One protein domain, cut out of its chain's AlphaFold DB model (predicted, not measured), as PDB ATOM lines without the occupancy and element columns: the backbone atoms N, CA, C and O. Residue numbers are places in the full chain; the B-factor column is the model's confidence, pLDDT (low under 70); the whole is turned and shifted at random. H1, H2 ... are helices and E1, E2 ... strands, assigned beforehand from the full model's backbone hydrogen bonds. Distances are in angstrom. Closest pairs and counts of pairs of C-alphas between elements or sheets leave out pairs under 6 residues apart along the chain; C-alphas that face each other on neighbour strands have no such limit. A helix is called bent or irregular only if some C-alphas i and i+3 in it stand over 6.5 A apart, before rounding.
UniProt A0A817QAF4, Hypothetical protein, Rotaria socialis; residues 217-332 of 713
ATOM      1  N   TYR A 217       5.043 -48.213  -3.548       74.06
ATOM      2  CA  TYR A 217       5.250 -49.296  -2.605       74.06
ATOM      3  C   TYR A 217       3.995 -50.161  -2.573       74.06
ATOM      4  O   TYR A 217       2.922 -49.668  -2.230       74.06
ATOM      5  N   ASP A 218       4.146 -51.428  -2.935       74.06
ATOM      6  CA  ASP A 218       3.045 -52.378  -2.950       74.06
ATOM      7  C   ASP A 218       2.713 -52.859  -1.527       74.06
ATOM      8  O   ASP A 218       3.477 -53.620  -0.925       74.06
ATOM      9  N   LEU A 219       1.569 -52.409  -0.999       68.75
ATOM     10  CA  LEU A 219       1.059 -52.822   0.314       68.75
ATOM     11  C   LEU A 219       0.675 -54.304   0.372       68.75
ATOM     12  O   LEU A 219       0.648 -54.875   1.463       68.75
ATOM     13  N   SER A 220       0.370 -54.933  -0.766       64.38
ATOM     14  CA  SER A 220      -0.051 -56.341  -0.793       64.38
ATOM     15  C   SER A 220       1.087 -57.300  -0.427       64.38
ATOM     16  O   SER A 220       0.850 -58.422   0.006       64.38
ATOM     17  N   SER A 221       2.331 -56.827  -0.535       61.16
ATOM     18  CA  SER A 221       3.545 -57.591  -0.237       61.16
ATOM     19  C   SER A 221       3.991 -57.531   1.236       61.16
ATOM     20  O   SER A 221       5.018 -58.114   1.589       61.16
ATOM     21  N   THR A 222       3.254 -56.822   2.102       59.44
ATOM     22  CA  THR A 222       3.640 -56.532   3.498       59.44
ATOM     23  C   THR A 222       2.831 -57.283   4.557       59.44
ATOM     24  O   THR A 222       1.778 -57.847   4.289       59.44
ATOM     25  N   THR A 223       3.341 -57.290   5.794       59.31
ATOM     26  CA  THR A 223       2.666 -57.855   6.976       59.31
ATOM     27  C   THR A 223       1.311 -57.188   7.234       59.31
ATOM     28  O   THR A 223       1.199 -55.974   7.066       59.31
ATOM     29  N   SER A 224       0.312 -57.944   7.715       61.34
ATOM     30  CA  SER A 224      -1.086 -57.485   7.885       61.34
ATOM     31  C   SER A 224      -1.238 -56.160   8.646       61.34
ATOM     32  O   SER A 224      -2.098 -55.350   8.313       61.34
ATOM     33  N   ASN A 225      -0.355 -55.892   9.612       68.06
ATOM     34  CA  ASN A 225      -0.410 -54.696  10.456       68.06
ATOM     35  C   ASN A 225      -0.234 -53.373   9.686       68.06
ATOM     36  O   ASN A 225      -0.828 -52.366  10.070       68.06
ATOM     37  N   ASP A 226       0.556 -53.354   8.607       70.75
ATOM     38  CA  ASP A 226       0.795 -52.128   7.830       70.75
ATOM     39  C   ASP A 226      -0.437 -51.750   6.994       70.75
ATOM     40  O   ASP A 226      -0.735 -50.566   6.807       70.75
ATOM     41  N   TYR A 227      -1.180 -52.757   6.522       79.38
ATOM     42  CA  TYR A 227      -2.411 -52.569   5.759       79.38
ATOM     43  C   TYR A 227      -3.530 -52.006   6.641       79.38
ATOM     44  O   TYR A 227      -4.154 -51.009   6.275       79.38
ATOM     45  N   ASP A 228      -3.736 -52.577   7.831       81.88
ATOM     46  CA  ASP A 228      -4.765 -52.116   8.772       81.88
ATOM     47  C   ASP A 228      -4.503 -50.685   9.244       81.88
ATOM     48  O   ASP A 228      -5.412 -49.848   9.255       81.88
ATOM     49  N   TYR A 229      -3.244 -50.371   9.567       83.31
ATOM     50  CA  TYR A 229      -2.832 -49.016   9.924       83.31
ATOM     51  C   TYR A 229      -3.131 -48.020   8.794       83.31
ATOM     52  O   TYR A 229      -3.692 -46.945   9.024       83.31
ATOM     53  N   MET A 230      -2.831 -48.396   7.550       82.56
ATOM     54  CA  MET A 230      -3.123 -47.558   6.389       82.56
ATOM     55  C   MET A 230      -4.608 -47.417   6.092       82.56
ATOM     56  O   MET A 230      -5.041 -46.340   5.682       82.56
ATOM     57  N   ASN A 231      -5.396 -48.456   6.346       85.06
ATOM     58  CA  ASN A 231      -6.837 -48.413   6.176       85.06
ATOM     59  C   ASN A 231      -7.504 -47.458   7.183       85.06
ATOM     60  O   ASN A 231      -8.399 -46.690   6.822       85.06
ATOM     61  N   GLN A 232      -7.020 -47.421   8.431       85.88
ATOM     62  CA  GLN A 232      -7.479 -46.454   9.440       85.88
ATOM     63  C   GLN A 232      -7.193 -45.009   9.013       85.88
ATOM     64  O   GLN A 232      -8.061 -44.137   9.086       85.88
ATOM     65  N   ILE A 233      -5.985 -44.756   8.508       84.50
ATOM     66  CA  ILE A 233      -5.592 -43.432   8.016       84.50
ATOM     67  C   ILE A 233      -6.411 -43.038   6.796       84.50
ATOM     68  O   ILE A 233      -6.898 -41.911   6.713       84.50
ATOM     69  N   HIS A 234      -6.598 -43.965   5.865       88.06
ATOM     70  CA  HIS A 234      -7.411 -43.757   4.682       88.06
ATOM     71  C   HIS A 234      -8.849 -43.387   5.037       88.06
ATOM     72  O   HIS A 234      -9.332 -42.371   4.548       88.06
ATOM     73  N   SER A 235      -9.468 -44.109   5.974       86.69
ATOM     74  CA  SER A 235     -10.825 -43.830   6.463       86.69
ATOM     75  C   SER A 235     -10.962 -42.433   7.089       86.69
ATOM     76  O   SER A 235     -12.032 -41.832   7.052       86.69
ATOM     77  N   SER A 236      -9.872 -41.878   7.636       85.56
ATOM     78  CA  SER A 236      -9.849 -40.506   8.169       85.56
ATOM     79  C   SER A 236      -9.672 -39.413   7.099       85.56
ATOM     80  O   SER A 236      -9.920 -38.238   7.373       85.56
ATOM     81  N   LEU A 237      -9.228 -39.772   5.887       84.88
ATOM     82  CA  LEU A 237      -8.856 -38.834   4.816       84.88
ATOM     83  C   LEU A 237      -9.746 -38.928   3.566       84.88
ATOM     84  O   LEU A 237      -9.884 -37.931   2.853       84.88
ATOM     85  N   CYS A 238     -10.325 -40.097   3.286       84.31
ATOM     86  CA  CYS A 238     -11.217 -40.382   2.163       84.31
ATOM     87  C   CYS A 238     -12.468 -41.116   2.655       84.31
ATOM     88  O   CYS A 238     -12.399 -41.923   3.573       84.31
ATOM     89  N   MET A 239     -13.601 -40.872   1.993       84.50
ATOM     90  CA  MET A 239     -14.856 -41.612   2.211       84.50
ATOM     91  C   MET A 239     -14.974 -42.861   1.319       84.50
ATOM     92  O   MET A 239     -16.019 -43.503   1.273       84.50
ATOM     93  N   CYS A 240     -13.934 -43.171   0.551       85.31
ATOM     94  CA  CYS A 240     -13.890 -44.316  -0.340       85.31
ATOM     95  C   CYS A 240     -13.489 -45.591   0.417       85.31
ATOM     96  O   CYS A 240     -12.810 -45.533   1.439       85.31
ATOM     97  N   THR A 241     -13.915 -46.752  -0.083       80.25
ATOM     98  CA  THR A 241     -13.673 -48.059   0.556       80.25
ATOM     99  C   THR A 241     -12.440 -48.779   0.017       80.25
ATOM    100  O   THR A 241     -11.902 -49.654   0.691       80.25
ATOM    101  N   ASP A 242     -11.965 -48.408  -1.174       83.69
ATOM    102  CA  ASP A 242     -10.820 -49.053  -1.813       83.69
ATOM    103  C   ASP A 242      -9.513 -48.301  -1.527       83.69
ATOM    104  O   ASP A 242      -9.171 -47.302  -2.166       83.69
ATOM    105  N   LEU A 243      -8.768 -48.815  -0.546       82.88
ATOM    106  CA  LEU A 243      -7.448 -48.311  -0.174       82.88
ATOM    107  C   LEU A 243      -6.448 -48.407  -1.334       82.88
ATOM    108  O   LEU A 243      -5.619 -47.516  -1.496       82.88
ATOM    109  N   SER A 244      -6.507 -49.479  -2.127       79.31
ATOM    110  CA  SER A 244      -5.480 -49.797  -3.124       79.31
ATOM    111  C   SER A 244      -5.531 -48.871  -4.340       79.31
ATOM    112  O   SER A 244      -4.486 -48.491  -4.872       79.31
ATOM    113  N   SER A 245      -6.731 -48.444  -4.740       81.25
ATOM    114  CA  SER A 245      -6.913 -47.482  -5.830       81.25
ATOM    115  C   SER A 245      -6.807 -46.025  -5.377       81.25
ATOM    116  O   SER A 245      -6.408 -45.171  -6.170       81.25
ATOM    117  N   CYS A 246      -7.120 -45.721  -4.112       85.00
ATOM    118  CA  CYS A 246      -7.085 -44.349  -3.604       85.00
ATOM    119  C   CYS A 246      -5.722 -43.938  -3.024       85.00
ATOM    120  O   CYS A 246      -5.314 -42.779  -3.168       85.00
ATOM    121  N   CYS A 247      -5.007 -44.862  -2.377       85.75
ATOM    122  CA  CYS A 247      -3.755 -44.584  -1.683       85.75
ATOM    123  C   CYS A 247      -2.548 -45.204  -2.388       85.75
ATOM    124  O   CYS A 247      -2.366 -46.417  -2.399       85.75
ATOM    125  N   LEU A 248      -1.639 -44.356  -2.872       86.31
ATOM    126  CA  LEU A 248      -0.339 -44.791  -3.391       86.31
ATOM    127  C   LEU A 248       0.767 -44.419  -2.410       86.31
ATOM    128  O   LEU A 248       0.984 -43.235  -2.148       86.31
ATOM    129  N   ILE A 249       1.482 -45.411  -1.879       86.00
ATOM    130  CA  ILE A 249       2.611 -45.197  -0.963       86.00
ATOM    131  C   ILE A 249       3.906 -45.036  -1.759       86.00
ATOM    132  O   ILE A 249       4.131 -45.715  -2.754       86.00
ATOM    133  N   TYR A 250       4.804 -44.164  -1.302       83.88
ATOM    134  CA  TYR A 250       6.099 -43.919  -1.928       83.88
ATOM    135  C   TYR A 250       7.248 -44.045  -0.924       83.88
ATOM    136  O   TYR A 250       7.188 -43.574   0.216       83.88
ATOM    137  N   ARG A 251       8.355 -44.639  -1.386       83.94
ATOM    138  CA  ARG A 251       9.600 -44.778  -0.607       83.94
ATOM    139  C   ARG A 251      10.450 -43.502  -0.580       83.94
ATOM    140  O   ARG A 251      11.312 -43.316   0.280       83.94
ATOM    141  N   ARG A 252      10.254 -42.630  -1.566       83.38
ATOM    142  CA  ARG A 252      10.981 -41.369  -1.720       83.38
ATOM    143  C   ARG A 252      10.039 -40.292  -2.198       83.38
ATOM    144  O   ARG A 252       9.093 -40.572  -2.927       83.38
ATOM    145  N   PHE A 253      10.353 -39.059  -1.843       81.62
ATOM    146  CA  PHE A 253       9.566 -37.915  -2.260       81.62
ATOM    147  C   PHE A 253      10.465 -36.744  -2.614       81.62
ATOM    148  O   PHE A 253      11.420 -36.465  -1.898       81.62
ATOM    149  N   ILE A 254      10.166 -36.052  -3.713       80.38
ATOM    150  CA  ILE A 254      10.921 -34.869  -4.128       80.38
ATOM    151  C   ILE A 254      10.066 -33.635  -3.869       80.38
ATOM    152  O   ILE A 254       8.962 -33.497  -4.396       80.38
ATOM    153  N   MET A 255      10.585 -32.714  -3.065       73.50
ATOM    154  CA  MET A 255       9.927 -31.455  -2.747       73.50
ATOM    155  C   MET A 255      10.936 -30.318  -2.870       73.50
ATOM    156  O   MET A 255      11.981 -30.350  -2.235       73.50
ATOM    157  N   LYS A 256      10.621 -29.308  -3.693       75.00
ATOM    158  CA  LYS A 256      11.498 -28.146  -3.943       75.00
ATOM    159  C   LYS A 256      12.937 -28.543  -4.337       75.00
ATOM    160  O   LYS A 256      13.894 -27.979  -3.827       75.00
ATOM    161  N   ASN A 257      13.083 -29.521  -5.234       72.00
ATOM    162  CA  ASN A 257      14.364 -30.113  -5.660       72.00
ATOM    163  C   ASN A 257      15.162 -30.867  -4.579       72.00
ATOM    164  O   ASN A 257      16.269 -31.324  -4.863       72.00
ATOM    165  N   GLU A 258      14.609 -31.063  -3.384       68.00
ATOM    166  CA  GLU A 258      15.203 -31.908  -2.349       68.00
ATOM    167  C   GLU A 258      14.533 -33.280  -2.308       68.00
ATOM    168  O   GLU A 258      13.311 -33.388  -2.421       68.00
ATOM    169  N   THR A 259      15.335 -34.330  -2.134       79.38
ATOM    170  CA  THR A 259      14.846 -35.707  -2.017       79.38
ATOM    171  C   THR A 259      14.721 -36.096  -0.550       79.38
ATOM    172  O   THR A 259      15.686 -36.078   0.207       79.38
ATOM    173  N   PHE A 260      13.544 -36.535  -0.150       82.25
ATOM    174  CA  PHE A 260      13.275 -37.087   1.164       82.25
ATOM    175  C   PHE A 260      13.105 -38.595   1.042       82.25
ATOM    176  O   PHE A 260      12.582 -39.102   0.047       82.25
ATOM    177  N   HIS A 261      13.568 -39.309   2.058       85.25
ATOM    178  CA  HIS A 261      13.481 -40.762   2.115       85.25
ATOM    179  C   HIS A 261      12.573 -41.139   3.269       85.25
ATOM    180  O   HIS A 261      12.557 -40.448   4.283       85.25
ATOM    181  N   SER A 262      11.841 -42.227   3.120       85.44
ATOM    182  CA  SER A 262      11.069 -42.799   4.208       85.44
ATOM    183  C   SER A 262      11.799 -43.955   4.888       85.44
ATOM    184  O   SER A 262      12.810 -44.453   4.380       85.44
ATOM    185  N   LEU A 263      11.293 -44.413   6.036       81.75
ATOM    186  CA  LEU A 263      11.834 -45.590   6.718       81.75
ATOM    187  C   LEU A 263      11.701 -46.872   5.892       81.75
ATOM    188  O   LEU A 263      12.559 -47.743   6.025       81.75
ATOM    189  N   ILE A 264      10.705 -46.969   5.009       79.25
ATOM    190  CA  ILE A 264      10.523 -48.105   4.086       79.25
ATOM    191  C   ILE A 264      11.521 -48.107   2.906       79.25
ATOM    192  O   ILE A 264      11.493 -48.990   2.051       79.25
ATOM    193  N   TYR A 265      12.422 -47.121   2.814       79.81
ATOM    194  CA  TYR A 265      13.447 -47.094   1.775       79.81
ATOM    195  C   TYR A 265      14.627 -48.015   2.118       79.81
ATOM    196  O   TYR A 265      15.447 -47.706   2.980       79.81
ATOM    197  N   ASN A 266      14.788 -49.125   1.393       64.69
ATOM    198  CA  ASN A 266      15.801 -50.152   1.698       64.69
ATOM    199  C   ASN A 266      17.255 -49.633   1.727       64.69
ATOM    200  O   ASN A 266      18.074 -50.133   2.497       64.69
ATOM    201  N   ARG A 267      17.593 -48.581   0.963       60.62
ATOM    202  CA  ARG A 267      18.947 -47.978   0.973       60.62
ATOM    203  C   ARG A 267      19.154 -46.932   2.091       60.62
ATOM    204  O   ARG A 267      20.187 -46.257   2.119       60.62
ATOM    205  N   ARG A 268      18.219 -46.837   3.053       56.50
ATOM    206  CA  ARG A 268      18.223 -45.912   4.214       56.50
ATOM    207  C   ARG A 268      19.497 -45.924   5.047       56.50
ATOM    208  O   ARG A 268      19.834 -44.907   5.644       56.50
ATOM    209  N   GLN A 269      20.222 -47.045   5.093       52.75
ATOM    210  CA  GLN A 269      21.381 -47.201   5.981       52.75
ATOM    211  C   GLN A 269      22.506 -46.190   5.709       52.75
ATOM    212  O   GLN A 269      23.367 -45.985   6.561       52.75
ATOM    213  N   THR A 270      22.483 -45.524   4.552       54.34
ATOM    214  CA  THR A 270      23.495 -44.538   4.164       54.34
ATOM    215  C   THR A 270      23.068 -43.080   4.346       54.34
ATOM    216  O   THR A 270      23.934 -42.217   4.215       54.34
ATOM    217  N   SER A 271      21.792 -42.792   4.658       63.81
ATOM    218  CA  SER A 271      21.267 -41.420   4.648       63.81
ATOM    219  C   SER A 271      20.260 -41.069   5.745       63.81
ATOM    220  O   SER A 271      19.284 -41.789   5.907       63.81
ATOM    221  N   VAL A 272      20.393 -39.902   6.390       67.12
ATOM    222  CA  VAL A 272      19.469 -39.415   7.455       67.12
ATOM    223  C   VAL A 272      18.329 -38.506   6.950       67.12
ATOM    224  O   VAL A 272      17.740 -37.739   7.700       67.12
ATOM    225  N   SER A 273      17.994 -38.544   5.663       71.56
ATOM    226  CA  SER A 273      16.957 -37.673   5.055       71.56
ATOM    227  C   SER A 273      15.508 -38.069   5.337       71.56
ATOM    228  O   SER A 273      14.594 -37.486   4.761       71.56
ATOM    229  N   TYR A 274      15.311 -39.072   6.184       81.06
ATOM    230  CA  TYR A 274      14.023 -39.353   6.804       81.06
ATOM    231  C   TYR A 274      13.781 -38.468   8.030       81.06
ATOM    232  O   TYR A 274      12.642 -38.329   8.447       81.06
ATOM    233  N   PHE A 275      14.815 -37.848   8.610       82.69
ATOM    234  CA  PHE A 275      14.653 -36.934   9.737       82.69
ATOM    235  C   PHE A 275      14.347 -35.519   9.236       82.69
ATOM    236  O   PHE A 275      15.156 -34.917   8.524       82.69
ATOM    237  N   VAL A 276      13.185 -34.987   9.605       82.81
ATOM    238  CA  VAL A 276      12.652 -33.720   9.089       82.81
ATOM    239  C   VAL A 276      12.185 -32.795  10.200       82.81
ATOM    240  O   VAL A 276      11.859 -33.226  11.304       82.81
ATOM    241  N   GLN A 277      12.143 -31.505   9.871       84.69
ATOM    242  CA  GLN A 277      11.469 -30.484  10.656       84.69
ATOM    243  C   GLN A 277      10.131 -30.156   9.982       84.69
ATOM    244  O   GLN A 277      10.074 -29.997   8.762       84.69
ATOM    245  N   TYR A 278       9.053 -30.047  10.749       83.62
ATOM    246  CA  TYR A 278       7.720 -29.728  10.238       83.62
ATOM    247  C   TYR A 278       7.012 -28.734  11.159       83.62
ATOM    248  O   TYR A 278       7.325 -28.654  12.344       83.62
ATOM    249  N   SER A 279       6.088 -27.943  10.612       81.44
ATOM    250  CA  SER A 279       5.247 -27.028  11.394       81.44
ATOM    251  C   SER A 279       3.847 -27.604  11.563       81.44
ATOM    252  O   SER A 279       3.322 -28.208  10.631       81.44
ATOM    253  N   LEU A 280       3.208 -27.386  12.709       77.56
ATOM    254  CA  LEU A 280       1.788 -27.709  12.851       77.56
ATOM    255  C   LEU A 280       0.913 -26.698  12.101       77.56
ATOM    256  O   LEU A 280       1.257 -25.527  11.976       77.56
ATOM    257  N   ALA A 281      -0.231 -27.157  11.592       62.38
ATOM    258  CA  ALA A 281      -1.163 -26.322  10.832       62.38
ATOM    259  C   ALA A 281      -1.999 -25.367  11.713       62.38
ATOM    260  O   ALA A 281      -2.747 -24.553  11.181       62.38
ATOM    261  N   ASN A 282      -1.869 -25.438  13.041       60.25
ATOM    262  CA  ASN A 282      -2.788 -24.816  14.001       60.25
ATOM    263  C   ASN A 282      -2.472 -23.333  14.297       60.25
ATOM    264  O   ASN A 282      -2.639 -22.878  15.422       60.25
ATOM    265  N   GLY A 283      -1.974 -22.575  13.316       54.12
ATOM    266  CA  GLY A 283      -1.735 -21.126  13.434       54.12
ATOM    267  C   GLY A 283      -0.506 -20.710  14.257       54.12
ATOM    268  O   GLY A 283       0.128 -19.710  13.931       54.12
ATOM    269  N   ALA A 284      -0.092 -21.492  15.256       57.91
ATOM    270  CA  ALA A 284       1.184 -21.299  15.940       57.91
ATOM    271  C   ALA A 284       2.330 -21.895  15.106       57.91
ATOM    272  O   ALA A 284       2.293 -23.070  14.732       57.91
ATOM    273  N   ILE A 285       3.374 -21.105  14.827       63.34
ATOM    274  CA  ILE A 285       4.604 -21.571  14.167       63.34
ATOM    275  C   ILE A 285       5.421 -22.394  15.179       63.34
ATOM    276  O   ILE A 285       6.494 -21.994  15.625       63.34
ATOM    277  N   GLU A 286       4.894 -23.547  15.585       74.94
ATOM    278  CA  GLU A 286       5.625 -24.518  16.391       74.94
ATOM    279  C   GLU A 286       6.357 -25.472  15.444       74.94
ATOM    280  O   GLU A 286       5.736 -26.230  14.691       74.94
ATOM    281  N   TYR A 287       7.690 -25.418  15.458       74.31
ATOM    282  CA  TYR A 287       8.517 -26.347  14.701       74.31
ATOM    283  C   TYR A 287       8.785 -27.612  15.510       74.31
ATOM    284  O   TYR A 287       9.371 -27.562  16.590       74.31
ATOM    285  N   ARG A 288       8.426 -28.757  14.936       81.81
ATOM    286  CA  ARG A 288       8.667 -30.085  15.495       81.81
ATOM    287  C   ARG A 288       9.648 -30.861  14.637       81.81
ATOM    288  O   ARG A 288       9.804 -30.588  13.448       81.81
ATOM    289  N   PHE A 289      10.304 -31.836  15.251       83.31
ATOM    290  CA  PHE A 289      11.163 -32.783  14.556       83.31
ATOM    291  C   PHE A 289      10.517 -34.159  14.552       83.31
ATOM    292  O   PHE A 289       9.744 -34.505  15.447       83.31
ATOM    293  N   GLY A 290      10.820 -34.939  13.525       85.69
ATOM    294  CA  GLY A 290      10.326 -36.296  13.429       85.69
ATOM    295  C   GLY A 290      10.986 -37.093  12.319       85.69
ATOM    296  O   GLY A 290      11.791 -36.571  11.544       85.69
ATOM    297  N   ILE A 291      10.648 -38.373  12.266       84.19
ATOM    298  CA  ILE A 291      11.127 -39.327  11.271       84.19
ATOM    299  C   ILE A 291       9.985 -39.667  10.318       84.19
ATOM    300  O   ILE A 291       8.910 -40.054  10.757       84.19
ATOM    301  N   ILE A 292      10.223 -39.551   9.015       87.06
ATOM    302  CA  ILE A 292       9.269 -39.942   7.980       87.06
ATOM    303  C   ILE A 292       9.182 -41.465   7.921       87.06
ATOM    304  O   ILE A 292      10.132 -42.128   7.496       87.06
ATOM    305  N   GLU A 293       8.024 -42.013   8.269       85.75
ATOM    306  CA  GLU A 293       7.758 -43.447   8.159       85.75
ATOM    307  C   GLU A 293       7.529 -43.834   6.698       85.75
ATOM    308  O   GLU A 293       8.221 -44.718   6.188       85.75
ATOM    309  N   PHE A 294       6.654 -43.097   6.000       85.94
ATOM    310  CA  PHE A 294       6.420 -43.177   4.554       85.94
ATOM    311  C   PHE A 294       5.662 -41.968   4.002       85.94
ATOM    312  O   PHE A 294       5.106 -41.143   4.731       85.94
ATOM    313  N   PHE A 295       5.695 -41.853   2.675       88.00
ATOM    314  CA  PHE A 295       4.918 -40.887   1.911       88.00
ATOM    315  C   PHE A 295       3.729 -41.588   1.288       88.00
ATOM    316  O   PHE A 295       3.851 -42.747   0.902       88.00
ATOM    317  N   PHE A 296       2.620 -40.882   1.120       87.94
ATOM    318  CA  PHE A 296       1.504 -41.409   0.352       87.94
ATOM    319  C   PHE A 296       0.737 -40.306  -0.369       87.94
ATOM    320  O   PHE A 296       0.794 -39.132   0.002       87.94
ATOM    321  N   VAL A 297       0.037 -40.687  -1.429       86.25
ATOM    322  CA  VAL A 297      -0.919 -39.844  -2.140       86.25
ATOM    323  C   VAL A 297      -2.302 -40.409  -1.892       86.25
ATOM    324  O   VAL A 297      -2.501 -41.592  -2.116       86.25
ATOM    325  N   CYS A 298      -3.224 -39.566  -1.437       86.38
ATOM    326  CA  CYS A 298      -4.637 -39.888  -1.254       86.38
ATOM    327  C   CYS A 298      -5.456 -38.730  -1.832       86.38
ATOM    328  O   CYS A 298      -5.136 -37.568  -1.561       86.38
ATOM    329  N   ASN A 299      -6.453 -39.016  -2.676       85.88
ATOM    330  CA  ASN A 299      -7.258 -37.998  -3.371       85.88
ATOM    331  C   ASN A 299      -6.414 -36.923  -4.088       85.88
ATOM    332  O   ASN A 299      -6.662 -35.724  -3.971       85.88
ATOM    333  N   SER A 300      -5.343 -37.346  -4.773       82.38
ATOM    334  CA  SER A 300      -4.365 -36.464  -5.446       82.38
ATOM    335  C   SER A 300      -3.608 -35.485  -4.528       82.38
ATOM    336  O   SER A 300      -2.818 -34.660  -4.997       82.38
ATOM    337  N   VAL A 301      -3.781 -35.585  -3.209       82.62
ATOM    338  CA  VAL A 301      -3.040 -34.813  -2.213       82.62
ATOM    339  C   VAL A 301      -1.900 -35.670  -1.677       82.62
ATOM    340  O   VAL A 301      -2.065 -36.852  -1.401       82.62
ATOM    341  N   ASN A 302      -0.713 -35.072  -1.538       86.00
ATOM    342  CA  ASN A 302       0.445 -35.779  -0.993       86.00
ATOM    343  C   ASN A 302       0.519 -35.564   0.523       86.00
ATOM    344  O   ASN A 302       0.364 -34.435   1.009       86.00
ATOM    345  N   TYR A 303       0.854 -36.623   1.238       87.81
ATOM    346  CA  TYR A 303       0.988 -36.667   2.684       87.81
ATOM    347  C   TYR A 303       2.310 -37.335   3.064       87.81
ATOM    348  O   TYR A 303       2.882 -38.116   2.296       87.81
ATOM    349  N   ALA A 304       2.796 -37.021   4.261       88.19
ATOM    350  CA  ALA A 304       3.841 -37.798   4.911       88.19
ATOM    351  C   ALA A 304       3.372 -38.186   6.310       88.19
ATOM    352  O   ALA A 304       2.794 -37.361   7.027       88.19
ATOM    353  N   ILE A 305       3.656 -39.426   6.692       88.56
ATOM    354  CA  ILE A 305       3.527 -39.864   8.078       88.56
ATOM    355  C   ILE A 305       4.850 -39.612   8.769       88.56
ATOM    356  O   ILE A 305       5.899 -40.059   8.299       88.56
ATOM    357  N   ILE A 306       4.796 -38.859   9.861       86.69
ATOM    358  CA  ILE A 306       5.975 -38.450  10.607       86.69
ATOM    359  C   ILE A 306       5.824 -38.929  12.048       86.69
ATOM    360  O   ILE A 306       4.954 -38.462  12.782       86.69
ATOM    361  N   LYS A 307       6.720 -39.817  12.473       85.62
ATOM    362  CA  LYS A 307       6.890 -40.171  13.879       85.62
ATOM    363  C   LYS A 307       7.531 -38.999  14.608       85.62
ATOM    364  O   LYS A 307       8.668 -38.625  14.301       85.62
ATOM    365  N   HIS A 308       6.798 -38.382  15.528       81.88
ATOM    366  CA  HIS A 308       7.280 -37.209  16.245       81.88
ATOM    367  C   HIS A 308       8.417 -37.586  17.205       81.88
ATOM    368  O   HIS A 308       8.358 -38.611  17.877       81.88
ATOM    369  N   HIS A 309       9.439 -36.735  17.295       73.75
ATOM    370  CA  HIS A 309      10.483 -36.837  18.309       73.75
ATOM    371  C   HIS A 309      10.543 -35.549  19.123       73.75
ATOM    372  O   HIS A 309      10.830 -34.471  18.587       73.75
ATOM    373  N   ARG A 310      10.334 -35.658  20.439       64.06
ATOM    374  CA  ARG A 310      10.574 -34.542  21.355       64.06
ATOM    375  C   ARG A 310      12.079 -34.334  21.488       64.06
ATOM    376  O   ARG A 310      12.821 -35.260  21.799       64.06
ATOM    377  N   ILE A 311      12.542 -33.099  21.288       53.50
ATOM    378  CA  ILE A 311      13.976 -32.755  21.354       53.50
ATOM    379  C   ILE A 311      14.587 -33.150  22.709       53.50
ATOM    380  O   ILE A 311      15.716 -33.627  22.747       53.50
ATOM    381  N   LYS A 312      13.823 -33.029  23.807       48.81
ATOM    382  CA  LYS A 312      14.263 -33.434  25.154       48.81
ATOM    383  C   LYS A 312      14.563 -34.937  25.268       48.81
ATOM    384  O   LYS A 312      15.437 -35.313  26.036       48.81
ATOM    385  N   GLU A 313      13.898 -35.777  24.480       45.19
ATOM    386  CA  GLU A 313      14.055 -37.240  24.505       45.19
ATOM    387  C   GLU A 313      15.207 -37.724  23.610       45.19
ATOM    388  O   GLU A 313      15.711 -38.821  23.800       45.19
ATOM    389  N   LEU A 314      15.690 -36.908  22.662       44.72
ATOM    390  CA  LEU A 314      16.853 -37.252  21.825       44.72
ATOM    391  C   LEU A 314      18.188 -37.176  22.589       44.72
ATOM    392  O   LEU A 314      19.171 -37.773  22.155       44.72
ATOM    393  N   CYS A 315      18.226 -36.454  23.714       38.91
ATOM    394  CA  CYS A 315      19.398 -36.349  24.591       38.91
ATOM    395  C   CYS A 315      19.451 -37.430  25.684       38.91
ATOM    396  O   CYS A 315      20.470 -37.539  26.359       38.91
ATOM    397  N   MET A 316      18.394 -38.229  25.863       33.19
ATOM    398  CA  MET A 316      18.325 -39.284  26.877       33.19
ATOM    399  C   MET A 316      18.114 -40.638  26.193       33.19
ATOM    400  O   MET A 316      17.186 -40.816  25.415       33.19
ATOM    401  N   SER A 317      19.001 -41.598  26.442       33.78
ATOM    402  CA  SER A 317      19.151 -42.852  25.689       33.78
ATOM    403  C   SER A 317      18.035 -43.898  25.874       33.78
ATOM    404  O   SER A 317      18.292 -45.091  25.742       33.78
ATOM    405  N   THR A 318      16.795 -43.503  26.154       35.94
ATOM    406  CA  THR A 318      15.672 -44.433  26.351       35.94
ATOM    407  C   THR A 318      14.473 -44.000  25.515       35.94
ATOM    408  O   THR A 318      13.764 -43.056  25.851       35.94
ATOM    409  N   MET A 319      14.270 -44.693  24.392       35.28
ATOM    410  CA  MET A 319      13.155 -44.478  23.472       35.28
ATOM    411  C   MET A 319      11.933 -45.297  23.896       35.28
ATOM    412  O   MET A 319      11.895 -46.492  23.623       35.28
ATOM    413  N   THR A 320      10.926 -44.672  24.514       36.03
ATOM    414  CA  THR A 320       9.655 -45.352  24.847       36.03
ATOM    415  C   THR A 320       8.412 -44.460  24.731       36.03
ATOM    416  O   THR A 320       7.545 -44.549  25.588       36.03
ATOM    417  N   ASN A 321       8.271 -43.618  23.699       38.31
ATOM    418  CA  ASN A 321       6.959 -43.027  23.380       38.31
ATOM    419  C   ASN A 321       6.693 -43.002  21.866       38.31
ATOM    420  O   ASN A 321       7.529 -42.565  21.073       38.31
ATOM    421  N   ASN A 322       5.527 -43.526  21.477       43.66
ATOM    422  CA  ASN A 322       5.084 -43.750  20.101       43.66
ATOM    423  C   ASN A 322       3.902 -42.825  19.767       43.66
ATOM    424  O   ASN A 322       2.765 -43.277  19.756       43.66
ATOM    425  N   ASP A 323       4.176 -41.561  19.441       51.53
ATOM    426  CA  ASP A 323       3.164 -40.657  18.882       51.53
ATOM    427  C   ASP A 323       3.479 -40.384  17.398       51.53
ATOM    428  O   ASP A 323       4.337 -39.558  17.061       51.53
ATOM    429  N   SER A 324       2.802 -41.092  16.488       42.41
ATOM    430  CA  SER A 324       2.864 -40.821  15.040       42.41
ATOM    431  C   SER A 324       1.871 -39.720  14.653       42.41
ATOM    432  O   SER A 324       0.733 -39.707  15.113       42.41
ATOM    433  N   GLN A 325       2.291 -38.770  13.809       59.66
ATOM    434  CA  GLN A 325       1.479 -37.628  13.368       59.66
ATOM    435  C   GLN A 325       1.365 -37.581  11.838       59.66
ATOM    436  O   GLN A 325       2.347 -37.764  11.113       59.66
ATOM    437  N   ILE A 326       0.163 -37.278  11.338       55.06
ATOM    438  CA  ILE A 326      -0.109 -37.099   9.905       55.06
ATOM    439  C   ILE A 326       0.076 -35.625   9.550       55.06
ATOM    440  O   ILE A 326      -0.599 -34.752  10.096       55.06
ATOM    441  N   VAL A 327       0.973 -35.333   8.606       56.41
ATOM    442  CA  VAL A 327       1.298 -33.953   8.225       56.41
ATOM    443  C   VAL A 327       1.047 -33.745   6.731       56.41
ATOM    444  O   VAL A 327       1.574 -34.459   5.875       56.41
ATOM    445  N   LYS A 328       0.238 -32.728   6.394       48.22
ATOM    446  CA  LYS A 328       0.000 -32.313   4.998       48.22
ATOM    447  C   LYS A 328       1.292 -31.772   4.374       48.22
ATOM    448  O   LYS A 328       2.008 -30.999   5.007       48.22
ATOM    449  N   LYS A 329       1.530 -32.048   3.085       42.56
ATOM    450  CA  LYS A 329       2.721 -31.609   2.315       42.56
ATOM    451  C   LYS A 329       3.142 -30.150   2.542       42.56
ATOM    452  O   LYS A 329       4.328 -29.866   2.636       42.56
ATOM    453  N   ARG A 330       2.183 -29.217   2.615       42.12
ATOM    454  CA  ARG A 330       2.459 -27.770   2.753       42.12
ATOM    455  C   ARG A 330       3.100 -27.390   4.096       42.12
ATOM    456  O   ARG A 330       3.701 -26.325   4.187       42.12
ATOM    457  N   ALA A 331       2.988 -28.251   5.105       42.84
ATOM    458  CA  ALA A 331       3.495 -28.041   6.456       42.84
ATOM    459  C   ALA A 331       4.912 -28.609   6.681       42.84
ATOM    460  O   ALA A 331       5.550 -28.320   7.695       42.84
ATOM    461  N   ILE A 332       5.434 -29.389   5.730       41.09
ATOM    462  CA  ILE A 332       6.800 -29.912   5.778       41.09
ATOM    463  C   ILE A 332       7.701 -28.862   5.144       41.09
ATOM    464  O   ILE A 332       7.640 -28.613   3.936       41.09
TER     465      ILE A 332
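What this domain is: This is residues 217 to 332 of the 713 residues of the protein "Hypothetical protein" of Rotaria socialis (UniProt A0A817QAF4). A long, strongly twisted antiparallel sheet has the hairpin of E5 and E6 as its spine, with E1 and E4 beside different parts of E5 and E7 beside E6; the small hairpin of E2 and E3 crosses it, partly face to face with it, and the helix H1 packs on the sheet near the last residues of E5. E5 bends by 90 degrees at residue 291, the short helix H4 lies near the far end of the E5 and E6 hairpin, and residues 221 to 226 stick out. The printed part has 116 residues with four named helices and seven named strands, in the order H1 H2 E1 E2 E3 H3 E4 E5 E6 H4 E7, and its class is mixed, helices and strands. The whole is compact, with a radius of gyration of the C-alphas of 14.6 A and spans of 42 by 35 by 32 A.

Where its parts are: H1, residues 224 to 237, begins with C-alpha 224 at (-1.086, -57.485, 7.885) and is 20.4 A long. H2 is residues 243 to 246, and E1 follows directly as residues 247 to 250. E2, residues 252 to 255, and E3, residues 258 to 261, measure 10.0 A and 10.1 A. H3, residues 266 to 270, is irregular: C-alphas 266 and 269 are 7.6 A apart. E4, residues 275 to 279, is 13.8 A long. E5, residues 287 to 298, and E6, residues 301 to 309, each measure 24.7 A; E5 bends at C-alpha 291, at (11.127, -39.327, 11.271). H4 is residues 311 to 314. E7, residues 324 to 328, is 13.5 A long and ends with C-alpha 328 at (0.000, -32.313, 4.998).

How they stand to each other: The larger sheet is branched, and E5 has three neighbours in staggered pairing. E1, beside residues 295 to 298, and E4, beside residues 287 to 291, lie on one side of E5, and E6 lies on the other side. E1 is antiparallel to E5, with N 250 and O 295 2.8 A apart. E4, E5 and E6 form a meander, each strand the antiparallel neighbour of the one before; N 276 and O 290 are 2.9 A apart, and so are N 291 and O 307. E7 is an edge strand antiparallel to E6, with N 325 and O 306 2.9 A apart. E1 runs on into E2 at 91 degrees across one residue. E2 and E3 form an antiparallel hairpin, with N 260 and O 253 2.8 A apart. This pair and the larger sheet form a sandwich, two sheets face to face, with strands at 80 degrees; the closest C-alphas of E2 and E5 are those of Phe 253 and Phe 295, 6.9 A apart. H1 is on the larger sheet at a height of 9.5 A, over none of its strands, but only just, with 2 of its C-alphas falling on E5. With residues 230 to 234 alone H1 only just touches H2, with 3 pairs of C-alphas within 8 A, the closest those of Asn 231 and Leu 243 at 6.4 A. H2 only grazes the larger sheet. H3 and H4 are not on it; the closest C-alphas of H4 and E5 are those of Ile 311 and Phe 289, 7.4 A apart. In H1 every O i to N i+4 pair is within hydrogen-bond range; in H3 it is 0 of 1, with 1 of 2 O i to N i+3 pairs, and H2 and H4 are too short for an i+4 pair.

The domain as a whole: The two C-alphas farthest apart, those of Thr 241 and Cys 315, are 42.5 A apart. The printed part has no cut, and no link is long. The mean pLDDT of the printed part is 71.4; 43 residues are under 70, namely 219 to 225, 258, 266 to 272, 281 to 285 and 310 to 332.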